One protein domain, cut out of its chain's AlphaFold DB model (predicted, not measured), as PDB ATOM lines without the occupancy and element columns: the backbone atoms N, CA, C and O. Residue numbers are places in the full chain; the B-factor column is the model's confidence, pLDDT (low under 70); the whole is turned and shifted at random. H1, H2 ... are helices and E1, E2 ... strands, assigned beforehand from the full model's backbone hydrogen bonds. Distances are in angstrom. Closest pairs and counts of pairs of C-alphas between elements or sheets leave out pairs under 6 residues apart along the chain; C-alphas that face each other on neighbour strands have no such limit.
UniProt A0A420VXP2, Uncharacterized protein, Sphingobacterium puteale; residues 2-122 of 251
ATOM      1  N   SER A   2     -22.974  14.851  49.085       52.25
ATOM      2  CA  SER A   2     -22.836  13.462  49.562       52.25
ATOM      3  C   SER A   2     -22.265  12.566  48.457       52.25
ATOM      4  O   SER A   2     -22.604  12.753  47.287       52.25
ATOM      5  N   LEU A   3     -21.432  11.585  48.824       52.72
ATOM      6  CA  LEU A   3     -20.863  10.569  47.918       52.72
ATOM      7  C   LEU A   3     -21.928   9.919  47.018       52.72
ATOM      8  O   LEU A   3     -21.678   9.639  45.851       52.72
ATOM      9  N   LEU A   4     -23.152   9.776  47.535       47.62
ATOM     10  CA  LEU A   4     -24.297   9.238  46.807       47.62
ATOM     11  C   LEU A   4     -24.689  10.090  45.588       47.62
ATOM     12  O   LEU A   4     -25.022   9.539  44.547       47.62
ATOM     13  N   LYS A   5     -24.632  11.427  45.690       54.69
ATOM     14  CA  LYS A   5     -24.953  12.330  44.569       54.69
ATOM     15  C   LYS A   5     -23.874  12.297  43.490       54.69
ATOM     16  O   LYS A   5     -24.212  12.352  42.315       54.69
ATOM     17  N   LEU A   6     -22.607  12.179  43.889       58.59
ATOM     18  CA  LEU A   6     -21.483  12.065  42.959       58.59
ATOM     19  C   LEU A   6     -21.536  10.728  42.205       58.59
ATOM     20  O   LEU A   6     -21.445  10.713  40.985       58.59
ATOM     21  N   ALA A   7     -21.794   9.623  42.914       58.66
ATOM     22  CA  ALA A   7     -21.972   8.305  42.307       58.66
ATOM     23  C   ALA A   7     -23.175   8.263  41.347       58.66
ATOM     24  O   ALA A   7     -23.076   7.701  40.259       58.66
ATOM     25  N   LEU A   8     -24.292   8.906  41.710       61.50
ATOM     26  CA  LEU A   8     -25.460   9.018  40.833       61.50
ATOM     27  C   LEU A   8     -25.153   9.851  39.579       61.50
ATOM     28  O   LEU A   8     -25.601   9.495  38.495       61.50
ATOM     29  N   LEU A   9     -24.379  10.934  39.716       64.56
ATOM     30  CA  LEU A   9     -23.951  11.779  38.598       64.56
ATOM     31  C   LEU A   9     -23.030  11.011  37.640       64.56
ATOM     32  O   LEU A   9     -23.231  11.074  36.432       64.56
ATOM     33  N   VAL A  10     -22.076  10.238  38.173       63.94
ATOM     34  CA  VAL A  10     -21.193   9.358  37.389       63.94
ATOM     35  C   VAL A  10     -22.008   8.301  36.638       63.94
ATOM     36  O   VAL A  10     -21.830   8.140  35.435       63.94
ATOM     37  N   LEU A  11     -22.960   7.637  37.304       61.44
ATOM     38  CA  LEU A  11     -23.848   6.649  36.674       61.44
ATOM     39  C   LEU A  11     -24.757   7.272  35.600       61.44
ATOM     40  O   LEU A  11     -24.964   6.676  34.545       61.44
ATOM     41  N   LEU A  12     -25.268   8.484  35.833       61.81
ATOM     42  CA  LEU A  12     -26.059   9.234  34.851       61.81
ATOM     43  C   LEU A  12     -25.215   9.639  33.636       61.81
ATOM     44  O   LEU A  12     -25.678   9.517  32.508       61.81
ATOM     45  N   LEU A  13     -23.969  10.066  33.842       62.03
ATOM     46  CA  LEU A  13     -23.048  10.414  32.759       62.03
ATOM     47  C   LEU A  13     -22.628   9.181  31.949       62.03
ATOM     48  O   LEU A  13     -22.581   9.257  30.721       62.03
ATOM     49  N   GLN A  14     -22.410   8.036  32.600       61.03
ATOM     50  CA  GLN A  14     -22.174   6.751  31.929       61.03
ATOM     51  C   GLN A  14     -23.400   6.272  31.134       61.03
ATOM     52  O   GLN A  14     -23.247   5.699  30.060       61.03
ATOM     53  N   ALA A  15     -24.621   6.550  31.599       52.59
ATOM     54  CA  ALA A  15     -25.836   6.266  30.834       52.59
ATOM     55  C   ALA A  15     -26.002   7.204  29.619       52.59
ATOM     56  O   ALA A  15     -26.486   6.779  28.570       52.59
ATOM     57  N   ILE A  16     -25.554   8.461  29.724       53.25
ATOM     58  CA  ILE A  16     -25.563   9.434  28.617       53.25
ATOM     59  C   ILE A  16     -24.542   9.058  27.522       53.25
ATOM     60  O   ILE A  16     -24.837   9.267  26.343       53.25
ATOM     61  N   HIS A  17     -23.413   8.417  27.873       48.72
ATOM     62  CA  HIS A  17     -22.396   7.928  26.915       48.72
ATOM     63  C   HIS A  17     -22.962   7.002  25.828       48.72
ATOM     64  O   HIS A  17     -22.416   6.938  24.731       48.72
ATOM     65  N   VAL A  18     -24.049   6.277  26.108       48.84
ATOM     66  CA  VAL A  18     -24.636   5.317  25.158       48.84
ATOM     67  C   VAL A  18     -25.565   6.004  24.144       48.84
ATOM     68  O   VAL A  18     -25.837   5.448  23.084       48.84
ATOM     69  N   SER A  19     -26.053   7.217  24.433       41.16
ATOM     70  CA  SER A  19     -27.167   7.827  23.691       41.16
ATOM     71  C   SER A  19     -26.781   8.992  22.780       41.16
ATOM     72  O   SER A  19     -27.545   9.301  21.866       41.16
ATOM     73  N   TYR A  20     -25.664   9.673  23.023       42.72
ATOM     74  CA  TYR A  20     -25.297  10.881  22.287       42.72
ATOM     75  C   TYR A  20     -23.841  10.785  21.841       42.72
ATOM     76  O   TYR A  20     -22.945  10.711  22.674       42.72
ATOM     77  N   GLY A  21     -23.598  10.835  20.530       44.84
ATOM     78  CA  GLY A  21     -22.264  11.008  19.943       44.84
ATOM     79  C   GLY A  21     -21.685  12.405  20.209       44.84
ATOM     80  O   GLY A  21     -21.386  13.138  19.271       44.84
ATOM     81  N   GLN A  22     -21.605  12.804  21.480       47.94
ATOM     82  CA  GLN A  22     -20.925  14.012  21.936       47.94
ATOM     83  C   GLN A  22     -19.405  13.823  21.873       47.94
ATOM     84  O   GLN A  22     -18.903  12.708  21.995       47.94
ATOM     85  N   ASN A  23     -18.694  14.931  21.644       57.94
ATOM     86  CA  ASN A  23     -17.250  14.984  21.433       57.94
ATOM     87  C   ASN A  23     -16.509  14.252  22.569       57.94
ATOM     88  O   ASN A  23     -16.612  14.628  23.737       57.94
ATOM     89  N   ASP A  24     -15.763  13.209  22.208       80.94
ATOM     90  CA  ASP A  24     -14.997  12.328  23.101       80.94
ATOM     91  C   ASP A  24     -14.108  13.119  24.087       80.94
ATOM     92  O   ASP A  24     -13.901  12.710  25.229       80.94
ATOM     93  N   GLN A  25     -13.652  14.314  23.696       87.69
ATOM     94  CA  GLN A  25     -12.830  15.186  24.540       87.69
ATOM     95  C   GLN A  25     -13.582  15.838  25.708       87.69
ATOM     96  O   GLN A  25     -13.028  15.927  26.805       87.69
ATOM     97  N   GLU A  26     -14.837  16.264  25.521       90.81
ATOM     98  CA  GLU A  26     -15.625  16.863  26.610       90.81
ATOM     99  C   GLU A  26     -15.871  15.832  27.716       90.81
ATOM    100  O   GLU A  26     -15.678  16.118  28.899       90.81
ATOM    101  N   LEU A  27     -16.230  14.607  27.328       88.44
ATOM    102  CA  LEU A  27     -16.474  13.512  28.266       88.44
ATOM    103  C   LEU A  27     -15.193  13.097  28.997       88.44
ATOM    104  O   LEU A  27     -15.217  12.927  30.215       88.44
ATOM    105  N   LYS A  28     -14.062  13.008  28.289       91.56
ATOM    106  CA  LYS A  28     -12.750  12.745  28.900       91.56
ATOM    107  C   LYS A  28     -12.354  13.814  29.918       91.56
ATOM    108  O   LYS A  28     -11.831  13.474  30.979       91.56
ATOM    109  N   LEU A  29     -12.604  15.091  29.618       93.31
ATOM    110  CA  LEU A  29     -12.338  16.191  30.545       93.31
ATOM    111  C   LEU A  29     -13.240  16.109  31.786       93.31
ATOM    112  O   LEU A  29     -12.756  16.256  32.909       93.31
ATOM    113  N   VAL A  30     -14.535  15.838  31.588       91.62
ATOM    114  CA  VAL A  30     -15.505  15.634  32.675       91.62
ATOM    115  C   VAL A  30     -15.085  14.477  33.578       91.62
ATOM    116  O   VAL A  30     -15.065  14.638  34.797       91.62
ATOM    117  N   GLN A  31     -14.721  13.332  33.000       90.50
ATOM    118  CA  GLN A  31     -14.317  12.153  33.762       90.50
ATOM    119  C   GLN A  31     -13.072  12.441  34.610       90.50
ATOM    120  O   GLN A  31     -13.100  12.224  35.819       90.50
ATOM    121  N   ALA A  32     -12.034  13.045  34.022       92.25
ATOM    122  CA  ALA A  32     -10.822  13.407  34.756       92.25
ATOM    123  C   ALA A  32     -11.093  14.390  35.910       92.25
ATOM    124  O   ALA A  32     -10.503  14.269  36.985       92.25
ATOM    125  N   LEU A  33     -12.020  15.340  35.726       91.25
ATOM    126  CA  LEU A  33     -12.436  16.246  36.797       91.25
ATOM    127  C   LEU A  33     -13.140  15.500  37.941       91.25
ATOM    128  O   LEU A  33     -12.894  15.795  39.115       91.25
ATOM    129  N   LEU A  34     -14.031  14.558  37.622       89.69
ATOM    130  CA  LEU A  34     -14.762  13.770  38.618       89.69
ATOM    131  C   LEU A  34     -13.834  12.833  39.398       89.69
ATOM    132  O   LEU A  34     -13.957  12.738  40.622       89.69
ATOM    133  N   ASP A  35     -12.875  12.206  38.720       89.75
ATOM    134  CA  ASP A  35     -11.873  11.345  39.352       89.75
ATOM    135  C   ASP A  35     -10.995  12.151  40.316       89.75
ATOM    136  O   ASP A  35     -10.841  11.773  41.481       89.75
ATOM    137  N   LEU A  36     -10.509  13.324  39.888       89.31
ATOM    138  CA  LEU A  36      -9.750  14.235  40.750       89.31
ATOM    139  C   LEU A  36     -10.552  14.652  41.992       89.31
ATOM    140  O   LEU A  36     -10.036  14.606  43.110       89.31
ATOM    141  N   ASN A  37     -11.824  15.029  41.827       85.88
ATOM    142  CA  ASN A  37     -12.682  15.409  42.954       85.88
ATOM    143  C   ASN A  37     -12.934  14.240  43.917       85.88
ATOM    144  O   ASN A  37     -12.980  14.445  45.132       85.88
ATOM    145  N   THR A  38     -13.050  13.018  43.398       85.56
ATOM    146  CA  THR A  38     -13.206  11.806  44.212       85.56
ATOM    147  C   THR A  38     -11.949  11.533  45.037       85.56
ATOM    148  O   THR A  38     -12.047  11.300  46.242       85.56
ATOM    149  N   ALA A  39     -10.760  11.642  44.438       86.19
ATOM    150  CA  ALA A  39      -9.497  11.487  45.162       86.19
ATOM    151  C   ALA A  39      -9.295  12.569  46.236       86.19
ATOM    152  O   ALA A  39      -8.854  12.260  47.343       86.19
ATOM    153  N   ILE A  40      -9.687  13.819  45.954       83.44
ATOM    154  CA  ILE A  40      -9.688  14.904  46.950       83.44
ATOM    155  C   ILE A  40     -10.606  14.558  48.130       83.44
ATOM    156  O   ILE A  40     -10.202  14.721  49.280       83.44
ATOM    157  N   ALA A  41     -11.819  14.064  47.862       83.75
ATOM    158  CA  ALA A  41     -12.773  13.695  48.906       83.75
ATOM    159  C   ALA A  41     -12.280  12.527  49.779       83.75
ATOM    160  O   ALA A  41     -12.536  12.518  50.982       83.75
ATOM    161  N   ASN A  42     -11.544  11.581  49.189       85.38
ATOM    162  CA  ASN A  42     -11.012  10.400  49.874       85.38
ATOM    163  C   ASN A  42      -9.668  10.638  50.588       85.38
ATOM    164  O   ASN A  42      -9.165   9.721  51.231       85.38
ATOM    165  N   GLN A  43      -9.095  11.845  50.499       80.50
ATOM    166  CA  GLN A  43      -7.806  12.216  51.108       80.50
ATOM    167  C   GLN A  43      -6.614  11.332  50.678       80.50
ATOM    168  O   GLN A  43      -5.633  11.212  51.408       80.50
ATOM    169  N   ASP A  44      -6.668  10.752  49.477       80.81
ATOM    170  CA  ASP A  44      -5.582   9.948  48.908       80.81
ATOM    171  C   ASP A  44      -4.559  10.859  48.205       80.81
ATOM    172  O   ASP A  44      -4.806  11.368  47.107       80.81
ATOM    173  N   SER A  45      -3.420  11.115  48.856       78.06
ATOM    174  CA  SER A  45      -2.422  12.082  48.384       78.06
ATOM    175  C   SER A  45      -1.727  11.670  47.086       78.06
ATOM    176  O   SER A  45      -1.511  12.522  46.218       78.06
ATOM    177  N   ASP A  46      -1.392  10.389  46.942       81.12
ATOM    178  CA  ASP A  46      -0.585   9.889  45.825       81.12
ATOM    179  C   ASP A  46      -1.442   9.782  44.558       81.12
ATOM    180  O   ASP A  46      -1.047  10.233  43.473       81.12
ATOM    181  N   THR A  47      -2.676   9.298  44.714       85.69
ATOM    182  CA  THR A  47      -3.665   9.269  43.632       85.69
ATOM    183  C   THR A  47      -4.070  10.684  43.219       85.69
ATOM    184  O   THR A  47      -4.149  10.978  42.022       85.69
ATOM    185  N   LYS A  48      -4.239  11.612  44.176       85.19
ATOM    186  CA  LYS A  48      -4.564  13.020  43.885       85.19
ATOM    187  C   LYS A  48      -3.524  13.676  42.980       85.19
ATOM    188  O   LYS A  48      -3.900  14.370  42.038       85.19
ATOM    189  N   ALA A  49      -2.232  13.483  43.247       86.38
ATOM    190  CA  ALA A  49      -1.176  14.100  42.445       86.38
ATOM    191  C   ALA A  49      -1.194  13.610  40.986       86.38
ATOM    192  O   ALA A  49      -1.014  14.404  40.061       86.38
ATOM    193  N   THR A  50      -1.444  12.315  40.783       90.44
ATOM    194  CA  THR A  50      -1.529  11.701  39.451       90.44
ATOM    195  C   THR A  50      -2.744  12.216  38.680       90.44
ATOM    196  O   THR A  50      -2.601  12.692  37.554       90.44
ATOM    197  N   LEU A  51      -3.920  12.212  39.311       91.12
ATOM    198  CA  LEU A  51      -5.160  12.681  38.688       91.12
ATOM    199  C   LEU A  51      -5.159  14.193  38.428       91.12
ATOM    200  O   LEU A  51      -5.727  14.636  37.434       91.12
ATOM    201  N   SER A  52      -4.481  14.987  39.268       89.50
ATOM    202  CA  SER A  52      -4.305  16.430  39.027       89.50
ATOM    203  C   SER A  52      -3.571  16.666  37.711       89.50
ATOM    204  O   SER A  52      -4.051  17.422  36.872       89.50
ATOM    205  N   LYS A  53      -2.456  15.957  37.488       90.31
ATOM    206  CA  LYS A  53      -1.677  16.067  36.247       90.31
ATOM    207  C   LYS A  53      -2.462  15.600  35.026       90.31
ATOM    208  O   LYS A  53      -2.345  16.204  33.963       90.31
ATOM    209  N   GLU A  54      -3.244  14.529  35.159       91.94
ATOM    210  CA  GLU A  54      -4.093  14.053  34.066       91.94
ATOM    211  C   GLU A  54      -5.159  15.091  33.701       91.94
ATOM    212  O   GLU A  54      -5.317  15.429  32.526       91.94
ATOM    213  N   PHE A  55      -5.853  15.635  34.702       92.94
ATOM    214  CA  PHE A  55      -6.852  16.676  34.499       92.94
ATOM    215  C   PHE A  55      -6.244  17.935  33.867       92.94
ATOM    216  O   PHE A  55      -6.764  18.426  32.867       92.94
ATOM    217  N   GLU A  56      -5.120  18.423  34.395       92.38
ATOM    218  CA  GLU A  56      -4.389  19.579  33.859       92.38
ATOM    219  C   GLU A  56      -3.974  19.361  32.400       92.38
ATOM    220  O   GLU A  56      -4.196  20.228  31.554       92.38
ATOM    221  N   GLY A  57      -3.427  18.185  32.075       92.94
ATOM    222  CA  GLY A  57      -3.034  17.839  30.710       92.94
ATOM    223  C   GLY A  57      -4.214  17.845  29.737       92.94
ATOM    224  O   GLY A  57      -4.115  18.419  28.651       92.94
ATOM    225  N   ARG A  58      -5.351  17.261  30.132       94.06
ATOM    226  CA  ARG A  58      -6.579  17.261  29.316       94.06
ATOM    227  C   ARG A  58      -7.164  18.657  29.160       94.06
ATOM    228  O   ARG A  58      -7.596  19.016  28.069       94.06
ATOM    229  N   LEU A  59      -7.161  19.449  30.229       94.75
ATOM    230  CA  LEU A  59      -7.645  20.822  30.190       94.75
ATOM    231  C   LEU A  59      -6.820  21.657  29.207       94.75
ATOM    232  O   LEU A  59      -7.405  22.345  28.379       94.75
ATOM    233  N   ILE A  60      -5.488  21.547  29.234       94.56
ATOM    234  CA  ILE A  60      -4.613  22.214  28.258       94.56
ATOM    235  C   ILE A  60      -4.955  21.768  26.831       94.56
ATOM    236  O   ILE A  60      -5.174  22.620  25.978       94.56
ATOM    237  N   GLN A  61      -5.078  20.461  26.576       94.12
ATOM    238  CA  GLN A  61      -5.435  19.953  25.243       94.12
ATOM    239  C   GLN A  61      -6.752  20.544  24.728       94.12
ATOM    240  O   GLN A  61      -6.806  21.024  23.599       94.12
ATOM    241  N   VAL A  62      -7.796  20.563  25.562       93.81
ATOM    242  CA  VAL A  62      -9.096  21.153  25.209       93.81
ATOM    243  C   VAL A  62      -8.967  22.653  24.954       93.81
ATOM    244  O   VAL A  62      -9.512  23.156  23.977       93.81
ATOM    245  N   LEU A  63      -8.236  23.376  25.800       94.44
ATOM    246  CA  LEU A  63      -8.032  24.813  25.640       94.44
ATOM    247  C   LEU A  63      -7.321  25.161  24.322       94.44
ATOM    248  O   LEU A  63      -7.639  26.186  23.713       94.44
ATOM    249  N   GLU A  64      -6.391  24.316  23.879       94.31
ATOM    250  CA  GLU A  64      -5.611  24.549  22.663       94.31
ATOM    251  C   GLU A  64      -6.292  24.067  21.375       94.31
ATOM    252  O   GLU A  64      -6.065  24.631  20.305       94.31
ATOM    253  N   GLN A  65      -7.130  23.032  21.455       92.44
ATOM    254  CA  GLN A  65      -7.679  22.357  20.271       92.44
ATOM    255  C   GLN A  65      -9.168  22.623  20.051       92.44
ATOM    256  O   GLN A  65      -9.652  22.481  18.931       92.44
ATOM    257  N   GLU A  66      -9.890  23.018  21.096       90.38
ATOM    258  CA  GLU A  66     -11.349  23.080  21.102       90.38
ATOM    259  C   GLU A  66     -11.854  24.445  21.602       90.38
ATOM    260  O   GLU A  66     -11.114  25.299  22.111       90.38
ATOM    261  N   ASP A  67     -13.160  24.672  21.451       88.25
ATOM    262  CA  ASP A  67     -13.839  25.817  22.053       88.25
ATOM    263  C   ASP A  67     -14.575  25.401  23.331       88.25
ATOM    264  O   ASP A  67     -15.734  24.980  23.300       88.25
ATOM    265  N   ILE A  68     -13.902  25.532  24.478       88.50
ATOM    266  CA  ILE A  68     -14.416  25.074  25.778       88.50
ATOM    267  C   ILE A  68     -15.746  25.736  26.181       88.50
ATOM    268  O   ILE A  68     -16.508  25.164  26.954       88.50
ATOM    269  N   VAL A  69     -16.095  26.908  25.630       88.31
ATOM    270  CA  VAL A  69     -17.388  27.569  25.915       88.31
ATOM    271  C   VAL A  69     -18.592  26.804  25.336       88.31
ATOM    272  O   VAL A  69     -19.745  27.029  25.735       88.31
ATOM    273  N   SER A  70     -18.330  25.883  24.403       88.31
ATOM    274  CA  SER A  70     -19.329  24.991  23.812       88.31
ATOM    275  C   SER A  70     -19.624  23.755  24.675       88.31
ATOM    276  O   SER A  70     -20.666  23.129  24.481       88.31
ATOM    277  N   PHE A  71     -18.778  23.443  25.666       88.50
ATOM    278  CA  PHE A  71     -18.869  22.227  26.483       88.50
ATOM    279  C   PHE A  71     -19.940  22.367  27.580       88.50
ATOM    280  O   PHE A  71     -19.672  22.744  28.723       88.50
ATOM    281  N   LYS A  72     -21.200  22.090  27.219       87.06
ATOM    282  CA  LYS A  72     -22.367  22.240  28.108       87.06
ATOM    283  C   LYS A  72     -22.456  21.183  29.201       87.06
ATOM    284  O   LYS A  72     -23.044  21.449  30.248       87.06
ATOM    285  N   THR A  73     -21.941  19.985  28.966       87.38
ATOM    286  CA  THR A  73     -21.883  18.933  29.983       87.38
ATOM    287  C   THR A  73     -20.820  19.282  31.016       87.38
ATOM    288  O   THR A  73     -21.086  19.167  32.211       87.38
ATOM    289  N   PHE A  74     -19.663  19.783  30.576       89.88
ATOM    290  CA  PHE A  74     -18.617  20.253  31.484       89.88
ATOM    291  C   PHE A  74     -19.110  21.383  32.396       89.88
ATOM    292  O   PHE A  74     -18.971  21.285  33.613       89.88
ATOM    293  N   ASP A  75     -19.773  22.393  31.829       88.31
ATOM    294  CA  ASP A  75     -20.364  23.516  32.572       88.31
ATOM    295  C   ASP A  75     -21.357  23.046  33.656       88.31
ATOM    296  O   ASP A  75     -21.227  23.382  34.832       88.31
ATOM    297  N   LYS A  76     -22.278  22.136  33.304       86.81
ATOM    298  CA  LYS A  76     -23.228  21.541  34.265       86.81
ATOM    299  C   LYS A  76     -22.545  20.759  35.388       86.81
ATOM    300  O   LYS A  76     -23.009  20.773  36.530       86.81
ATOM    301  N   VAL A  77     -21.481  20.020  35.069       87.69
ATOM    302  CA  VAL A  77     -20.724  19.264  36.076       87.69
ATOM    303  C   VAL A  77     -20.006  20.224  37.018       87.69
ATOM    304  O   VAL A  77     -20.049  20.013  38.231       87.69
ATOM    305  N   LEU A  78     -19.421  21.304  36.499       90.75
ATOM    306  CA  LEU A  78     -18.804  22.341  37.320       90.75
ATOM    307  C   LEU A  78     -19.798  22.967  38.298       90.75
ATOM    308  O   LEU A  78     -19.500  23.007  39.493       90.75
ATOM    309  N   ASP A  79     -20.996  23.332  37.833       86.31
ATOM    310  CA  ASP A  79     -22.062  23.855  38.695       86.31
ATOM    311  C   ASP A  79     -22.384  22.892  39.850       86.31
ATOM    312  O   ASP A  79     -22.490  23.297  41.011       86.31
ATOM    313  N   SER A  80     -22.469  21.587  39.562       86.19
ATOM    314  CA  SER A  80     -22.723  20.561  40.585       86.19
ATOM    315  C   SER A  80     -21.607  20.458  41.636       86.19
ATOM    316  O   SER A  80     -21.859  20.083  42.783       86.19
ATOM    317  N   LEU A  81     -20.385  20.841  41.265       86.19
ATOM    318  CA  LEU A  81     -19.194  20.848  42.112       86.19
ATOM    319  C   LEU A  81     -18.939  22.216  42.771       86.19
ATOM    320  O   LEU A  81     -17.873  22.418  43.356       86.19
ATOM    321  N   ASN A  82     -19.886  23.160  42.684       87.00
ATOM    322  CA  ASN A  82     -19.707  24.561  43.094       87.00
ATOM    323  C   ASN A  82     -18.444  25.196  42.487       87.00
ATOM    324  O   ASN A  82     -17.704  25.941  43.129       87.00
ATOM    325  N   SER A  83     -18.166  24.824  41.246       90.31
ATOM    326  CA  SER A  83     -17.042  25.285  40.452       90.31
ATOM    327  C   SER A  83     -17.581  26.043  39.247       90.31
ATOM    328  O   SER A  83     -18.738  25.898  38.875       90.31
ATOM    329  N   ALA A  84     -16.756  26.880  38.635       92.31
ATOM    330  CA  ALA A  84     -17.129  27.591  37.418       92.31
ATOM    331  C   ALA A  84     -15.874  27.938  36.633       92.31
ATOM    332  O   ALA A  84     -14.808  28.114  37.224       92.31
ATOM    333  N   PHE A  85     -15.998  28.112  35.323       93.12
ATOM    334  CA  PHE A  85     -14.930  28.716  34.541       93.12
ATOM    335  C   PHE A  85     -15.335  30.083  33.995       93.12
ATOM    336  O   PHE A  85     -16.508  30.434  33.896       93.12
ATOM    337  N   SER A  86     -14.334  30.877  33.646       91.69
ATOM    338  CA  SER A  86     -14.500  32.101  32.881       91.69
ATOM    339  C   SER A  86     -13.508  32.109  31.735       91.69
ATOM    340  O   SER A  86     -12.375  31.645  31.880       91.69
ATOM    341  N   PHE A  87     -13.947  32.642  30.602       92.06
ATOM    342  CA  PHE A  87     -13.140  32.771  29.403       92.06
ATOM    343  C   PHE A  87     -13.272  34.195  28.865       92.06
ATOM    344  O   PHE A  87     -14.384  34.685  28.656       92.06
ATOM    345  N   LYS A  88     -12.147  34.889  28.682       91.88
ATOM    346  CA  LYS A  88     -12.111  36.278  28.206       91.88
ATOM    347  C   LYS A  88     -11.112  36.416  27.071       91.88
ATOM    348  O   LYS A  88      -9.953  36.054  27.226       91.88
ATOM    349  N   LYS A  89     -11.532  37.025  25.964       90.19
ATOM    350  CA  LYS A  89     -10.659  37.322  24.824       90.19
ATOM    351  C   LYS A  89     -10.217  38.786  24.837       90.19
ATOM    352  O   LYS A  89     -11.034  39.674  25.066       90.19
ATOM    353  N   SER A  90      -8.933  39.035  24.589       87.25
ATOM    354  CA  SER A  90      -8.323  40.369  24.536       87.25
ATOM    355  C   SER A  90      -7.269  40.409  23.427       87.25
ATOM    356  O   SER A  90      -6.114  40.025  23.619       87.25
ATOM    357  N   GLY A  91      -7.674  40.849  22.232       86.44
ATOM    358  CA  GLY A  91      -6.819  40.797  21.043       86.44
ATOM    359  C   GLY A  91      -6.450  39.354  20.676       86.44
ATOM    360  O   GLY A  91      -7.336  38.522  20.484       86.44
ATOM    361  N   GLU A  92      -5.148  39.074  20.593       89.12
ATOM    362  CA  GLU A  92      -4.585  37.740  20.311       89.12
ATOM    363  C   GLU A  92      -4.536  36.818  21.538       89.12
ATOM    364  O   GLU A  92      -4.217  35.635  21.409       89.12
ATOM    365  N   TYR A  93      -4.827  37.359  22.726       92.12
ATOM    366  CA  TYR A  93      -4.764  36.623  23.979       92.12
ATOM    367  C   TYR A  93      -6.144  36.148  24.428       92.12
ATOM    368  O   TYR A  93      -7.153  36.846  24.276       92.12
ATOM    369  N   GLU A  94      -6.167  34.987  25.069       93.56
ATOM    370  CA  GLU A  94      -7.338  34.426  25.734       93.56
ATOM    371  C   GLU A  94      -6.964  34.130  27.190       93.56
ATOM    372  O   GLU A  94      -5.894  33.596  27.475       93.56
ATOM    373  N   LEU A  95      -7.820  34.523  28.128       94.25
ATOM    374  CA  LEU A  95      -7.683  34.202  29.541       94.25
ATOM    375  C   LEU A  95      -8.728  33.180  29.910       94.25
ATOM    376  O   LEU A  95      -9.924  33.442  29.762       94.25
ATOM    377  N   PHE A  96      -8.266  32.066  30.448       95.19
ATOM    378  CA  PHE A  96      -9.120  31.056  31.027       95.19
ATOM    379  C   PHE A  96      -8.825  30.943  32.519       95.19
ATOM    380  O   PHE A  96      -7.672  30.815  32.928       95.19
ATOM    381  N   THR A  97      -9.878  30.960  33.324       94.50
ATOM    382  CA  THR A  97      -9.800  30.648  34.749       94.50
ATOM    383  C   THR A  97     -10.865  29.622  35.062       94.50
ATOM    384  O   THR A  97     -12.044  29.917  34.896       94.50
ATOM    385  N   LEU A  98     -10.461  28.465  35.569       94.19
ATOM    386  CA  LEU A  98     -11.331  27.509  36.238       94.19
ATOM    387  C   LEU A  98     -11.176  27.695  37.746       94.19
ATOM    388  O   LEU A  98     -10.069  27.582  38.265       94.19
ATOM    389  N   ARG A  99     -12.275  27.957  38.450       90.75
ATOM    390  CA  ARG A  99     -12.308  28.060  39.910       90.75
ATOM    391  C   ARG A  99     -13.106  26.921  40.522       90.75
ATOM    392  O   ARG A  99     -14.175  26.583  40.016       90.75
ATOM    393  N   ASN A 100     -12.615  26.392  41.636       83.38
ATOM    394  CA  ASN A 100     -13.400  25.586  42.565       83.38
ATOM    395  C   ASN A 100     -13.452  26.284  43.941       83.38
ATOM    396  O   ASN A 100     -13.082  27.449  44.066       83.38
ATOM    397  N   ASN A 101     -13.925  25.585  44.977       73.31
ATOM    398  CA  ASN A 101     -14.051  26.142  46.332       73.31
ATOM    399  C   ASN A 101     -12.728  26.533  47.011       73.31
ATOM    400  O   ASN A 101     -12.762  27.245  48.011       73.31
ATOM    401  N   PHE A 102     -11.591  26.033  46.533       71.50
ATOM    402  CA  PHE A 102     -10.308  26.126  47.232       71.50
ATOM    403  C   PHE A 102      -9.203  26.743  46.377       71.50
ATOM    404  O   PHE A 102      -8.303  27.377  46.907       71.50
ATOM    405  N   GLU A 103      -9.240  26.511  45.072       83.56
ATOM    406  CA  GLU A 103      -8.111  26.677  44.172       83.56
ATOM    407  C   GLU A 103      -8.598  27.122  42.781       83.56
ATOM    408  O   GLU A 103      -9.709  26.802  42.334       83.56
ATOM    409  N   HIS A 104      -7.737  27.850  42.078       89.50
ATOM    410  CA  HIS A 104      -7.932  28.279  40.700       89.50
ATOM    411  C   HIS A 104      -6.882  27.654  39.776       89.50
ATOM    412  O   HIS A 104      -5.700  27.585  40.114       89.50
ATOM    413  N   TRP A 105      -7.303  27.272  38.572       93.06
ATOM    414  CA  TRP A 105      -6.419  27.020  37.439       93.06
ATOM    415  C   TRP A 105      -6.554  28.162  36.444       93.06
ATOM    416  O   TRP A 105      -7.626  28.398  35.886       93.06
ATOM    417  N   ASN A 106      -5.458  28.872  36.224       93.69
ATOM    418  CA  ASN A 106      -5.388  30.073  35.415       93.69
ATOM    419  C   ASN A 106      -4.467  29.848  34.218       93.69
ATOM    420  O   ASN A 106      -3.325  29.425  34.385       93.69
ATOM    421  N   TYR A 107      -4.936  30.189  33.023       93.88
ATOM    422  CA  TYR A 107      -4.194  30.031  31.778       93.88
ATOM    423  C   TYR A 107      -4.291  31.304  30.939       93.88
ATOM    424  O   TYR A 107      -5.356  31.912  30.814       93.88
ATOM    425  N   VAL A 108      -3.163  31.696  30.353       93.38
ATOM    426  CA  VAL A 108      -3.097  32.653  29.248       93.38
ATOM    427  C   VAL A 108      -2.788  31.861  27.991       93.38
ATOM    428  O   VAL A 108      -1.760  31.182  27.922       93.38
ATOM    429  N   LEU A 109      -3.653  31.985  26.994       93.00
ATOM    430  CA  LEU A 109      -3.402  31.486  25.659       93.00
ATOM    431  C   LEU A 109      -3.055  32.648  24.731       93.00
ATOM    432  O   LEU A 109      -3.582  33.751  24.887       93.00
ATOM    433  N   LYS A 110      -2.213  32.389  23.734       91.38
ATOM    434  CA  LYS A 110      -1.970  33.270  22.588       91.38
ATOM    435  C   LYS A 110      -2.132  32.436  21.327       91.38
ATOM    436  O   LYS A 110      -1.470  31.412  21.195       91.38
ATOM    437  N   ASN A 111      -3.021  32.843  20.422       88.94
ATOM    438  CA  ASN A 111      -3.325  32.081  19.201       88.94
ATOM    439  C   ASN A 111      -3.644  30.595  19.472       88.94
ATOM    440  O   ASN A 111      -3.130  29.729  18.773       88.94
ATOM    441  N   LYS A 112      -4.459  30.312  20.500       90.31
ATOM    442  CA  LYS A 112      -4.822  28.951  20.941       90.31
ATOM    443  C   LYS A 112      -3.675  28.086  21.484       90.31
ATOM    444  O   LYS A 112      -3.858  26.895  21.642       90.31
ATOM    445  N   TYR A 113      -2.539  28.664  21.866       91.94
ATOM    446  CA  TYR A 113      -1.494  27.940  22.603       91.94
ATOM    447  C   TYR A 113      -1.351  28.484  24.015       91.94
ATOM    448  O   TYR A 113      -1.305  29.703  24.195       91.94
ATOM    449  N   VAL A 114      -1.254  27.606  25.015       91.56
ATOM    450  CA  VAL A 114      -1.009  27.991  26.407       91.56
ATOM    451  C   VAL A 114       0.424  28.508  26.532       91.56
ATOM    452  O   VAL A 114       1.391  27.755  26.455       91.56
ATOM    453  N   ILE A 115       0.566  29.811  26.771       89.44
ATOM    454  CA  ILE A 115       1.871  30.474  26.939       89.44
ATOM    455  C   ILE A 115       2.212  30.749  28.405       89.44
ATOM    456  O   ILE A 115       3.364  31.013  28.743       89.44
ATOM    457  N   HIS A 116       1.212  30.712  29.287       89.31
ATOM    458  CA  HIS A 116       1.399  30.898  30.718       89.31
ATOM    459  C   HIS A 116       0.307  30.176  31.488       89.31
ATOM    460  O   HIS A 116      -0.870  30.277  31.140       89.31
ATOM    461  N   LYS A 117       0.692  29.490  32.561       90.62
ATOM    462  CA  LYS A 117      -0.242  28.810  33.449       90.62
ATOM    463  C   LYS A 117       0.149  28.992  34.907       90.62
ATOM    464  O   LYS A 117       1.332  29.037  35.240       90.62
ATOM    465  N   GLN A 118      -0.859  29.106  35.758       88.50
ATOM    466  CA  GLN A 118      -0.733  29.069  37.205       88.50
ATOM    467  C   GLN A 118      -1.867  28.228  37.759       88.50
ATOM    468  O   GLN A 118      -3.041  28.540  37.580       88.50
ATOM    469  N   GLU A 119      -1.496  27.139  38.402       85.88
ATOM    470  CA  GLU A 119      -2.415  26.108  38.847       85.88
ATOM    471  C   GLU A 119      -2.436  26.139  40.370       85.88
ATOM    472  O   GLU A 119      -1.407  26.374  41.009       85.88
ATOM    473  N   ARG A 120      -3.611  25.892  40.946       80.94
ATOM    474  CA  ARG A 120      -3.794  25.759  42.390       80.94
ATOM    475  C   ARG A 120      -3.469  27.039  43.174       80.94
ATOM    476  O   ARG A 120      -2.873  26.988  44.246       80.94
ATOM    477  N   THR A 121      -3.863  28.194  42.632       83.69
ATOM    478  CA  THR A 121      -3.681  29.510  43.274       83.69
ATOM    479  C   THR A 121      -4.998  30.076  43.817       83.69
ATOM    480  O   THR A 121      -6.074  29.630  43.435       83.69
ATOM    481  N   PHE A 122      -4.925  31.063  44.718       84.50
ATOM    482  CA  PHE A 122      -6.105  31.781  45.235       84.50
ATOM    483  C   PHE A 122      -6.446  33.036  44.421       84.50
ATOM    484  O   PHE A 122      -7.560  33.554  44.478       84.50
TER     485      PHE A 122
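What this domain is: This is residues 2 to 122 of the 251 residues of an uncharacterized protein of Sphingobacterium puteale (UniProt A0A420VXP2). Three helices, H1, H2 and H3, lie side by side in a row with alternating directions, and a twisted four-stranded sheet packs under H3 at one end of that row. H3 covers E3 and E4, H4 packs on E1 and H2, and H1 is the far end of the row. The printed part has 121 residues, with four named helices followed by four named strands, in the order H1 H2 H3 H4 E1 E2 E3 E4. The sheet's order is E1 E2 E3 E4, antiparallel throughout, and the class is mixed, helices and strands. The whole is compact, with a radius of gyration of the C-alphas of 14.5 A and spans of 44 by 35 by 22 A.

How they stand to each other: H1, residues 3 to 16, is close to but not clearly touching H2, residues 24 to 41; their closest C-alphas, those of Val 10 and Leu 34, are 7.9 A apart. H2 and H3, residues 45 to 65, form a helical hairpin and touch, the closest C-alphas being those of Ala 32 and Phe 55 at 5.1 A, with a shallow tilt of 26 degrees, opposite ways. With residues 26 to 30 alone, H2 touches H4, residues 72 to 80; the closest C-alphas are those of Val 30 and Phe 74, 5.7 A. In all four helices every O i to N i+4 pair is within hydrogen-bond range. E1, residues 84 to 90, E2, residues 93 to 99, E3, residues 104 to 110, and E4, residues 113 to 121, form a meander, each strand the antiparallel neighbour of the one before. Within hydrogen-bond range are N 86 and O 97 at 2.8 A across the neighbours E1 and E2, N 96 and O 107 at 2.9 A across E2 and E3, and N 106 and O 118 at 2.8 A across E3 and E4. H3 and H4 are on one face of the sheet, in two layers, helices on one side of the strands. H3 has a height over the sheet of 10.1 A and is over E3 and E4; it runs along the strands, but only just, at 29.9 degrees to E3 on the local plane. The closest C-alphas of H4 and E1 are those of Leu 78 and Ala 84, 5.5 A. H1 and H2 are not on the sheet.

Where its parts are: H1 begins at C-alpha 3 (-20.863, 10.569, 47.918) and is 19.9 A long from first to last C-alpha. H2 is 25.9 A long, and H3, the longest helix, runs 30.4 A to C-alpha 65 (-7.679, 22.357, 20.271). H4 is 12.6 A long. E1 is 20.2 A long, E2 19.6 A and E3 19.7 A. E4, 20.8 A, bends by 58 degrees at residue 116 and ends at C-alpha 121 (-3.681, 29.510, 43.274).

The domain as a whole: The two C-alphas farthest apart are those of Leu 4 and Gly 91, at 44.3 A. The printed part has no cut and no long link. The mean pLDDT of the printed part is 82.7, and residues 2 to 23 are under 70.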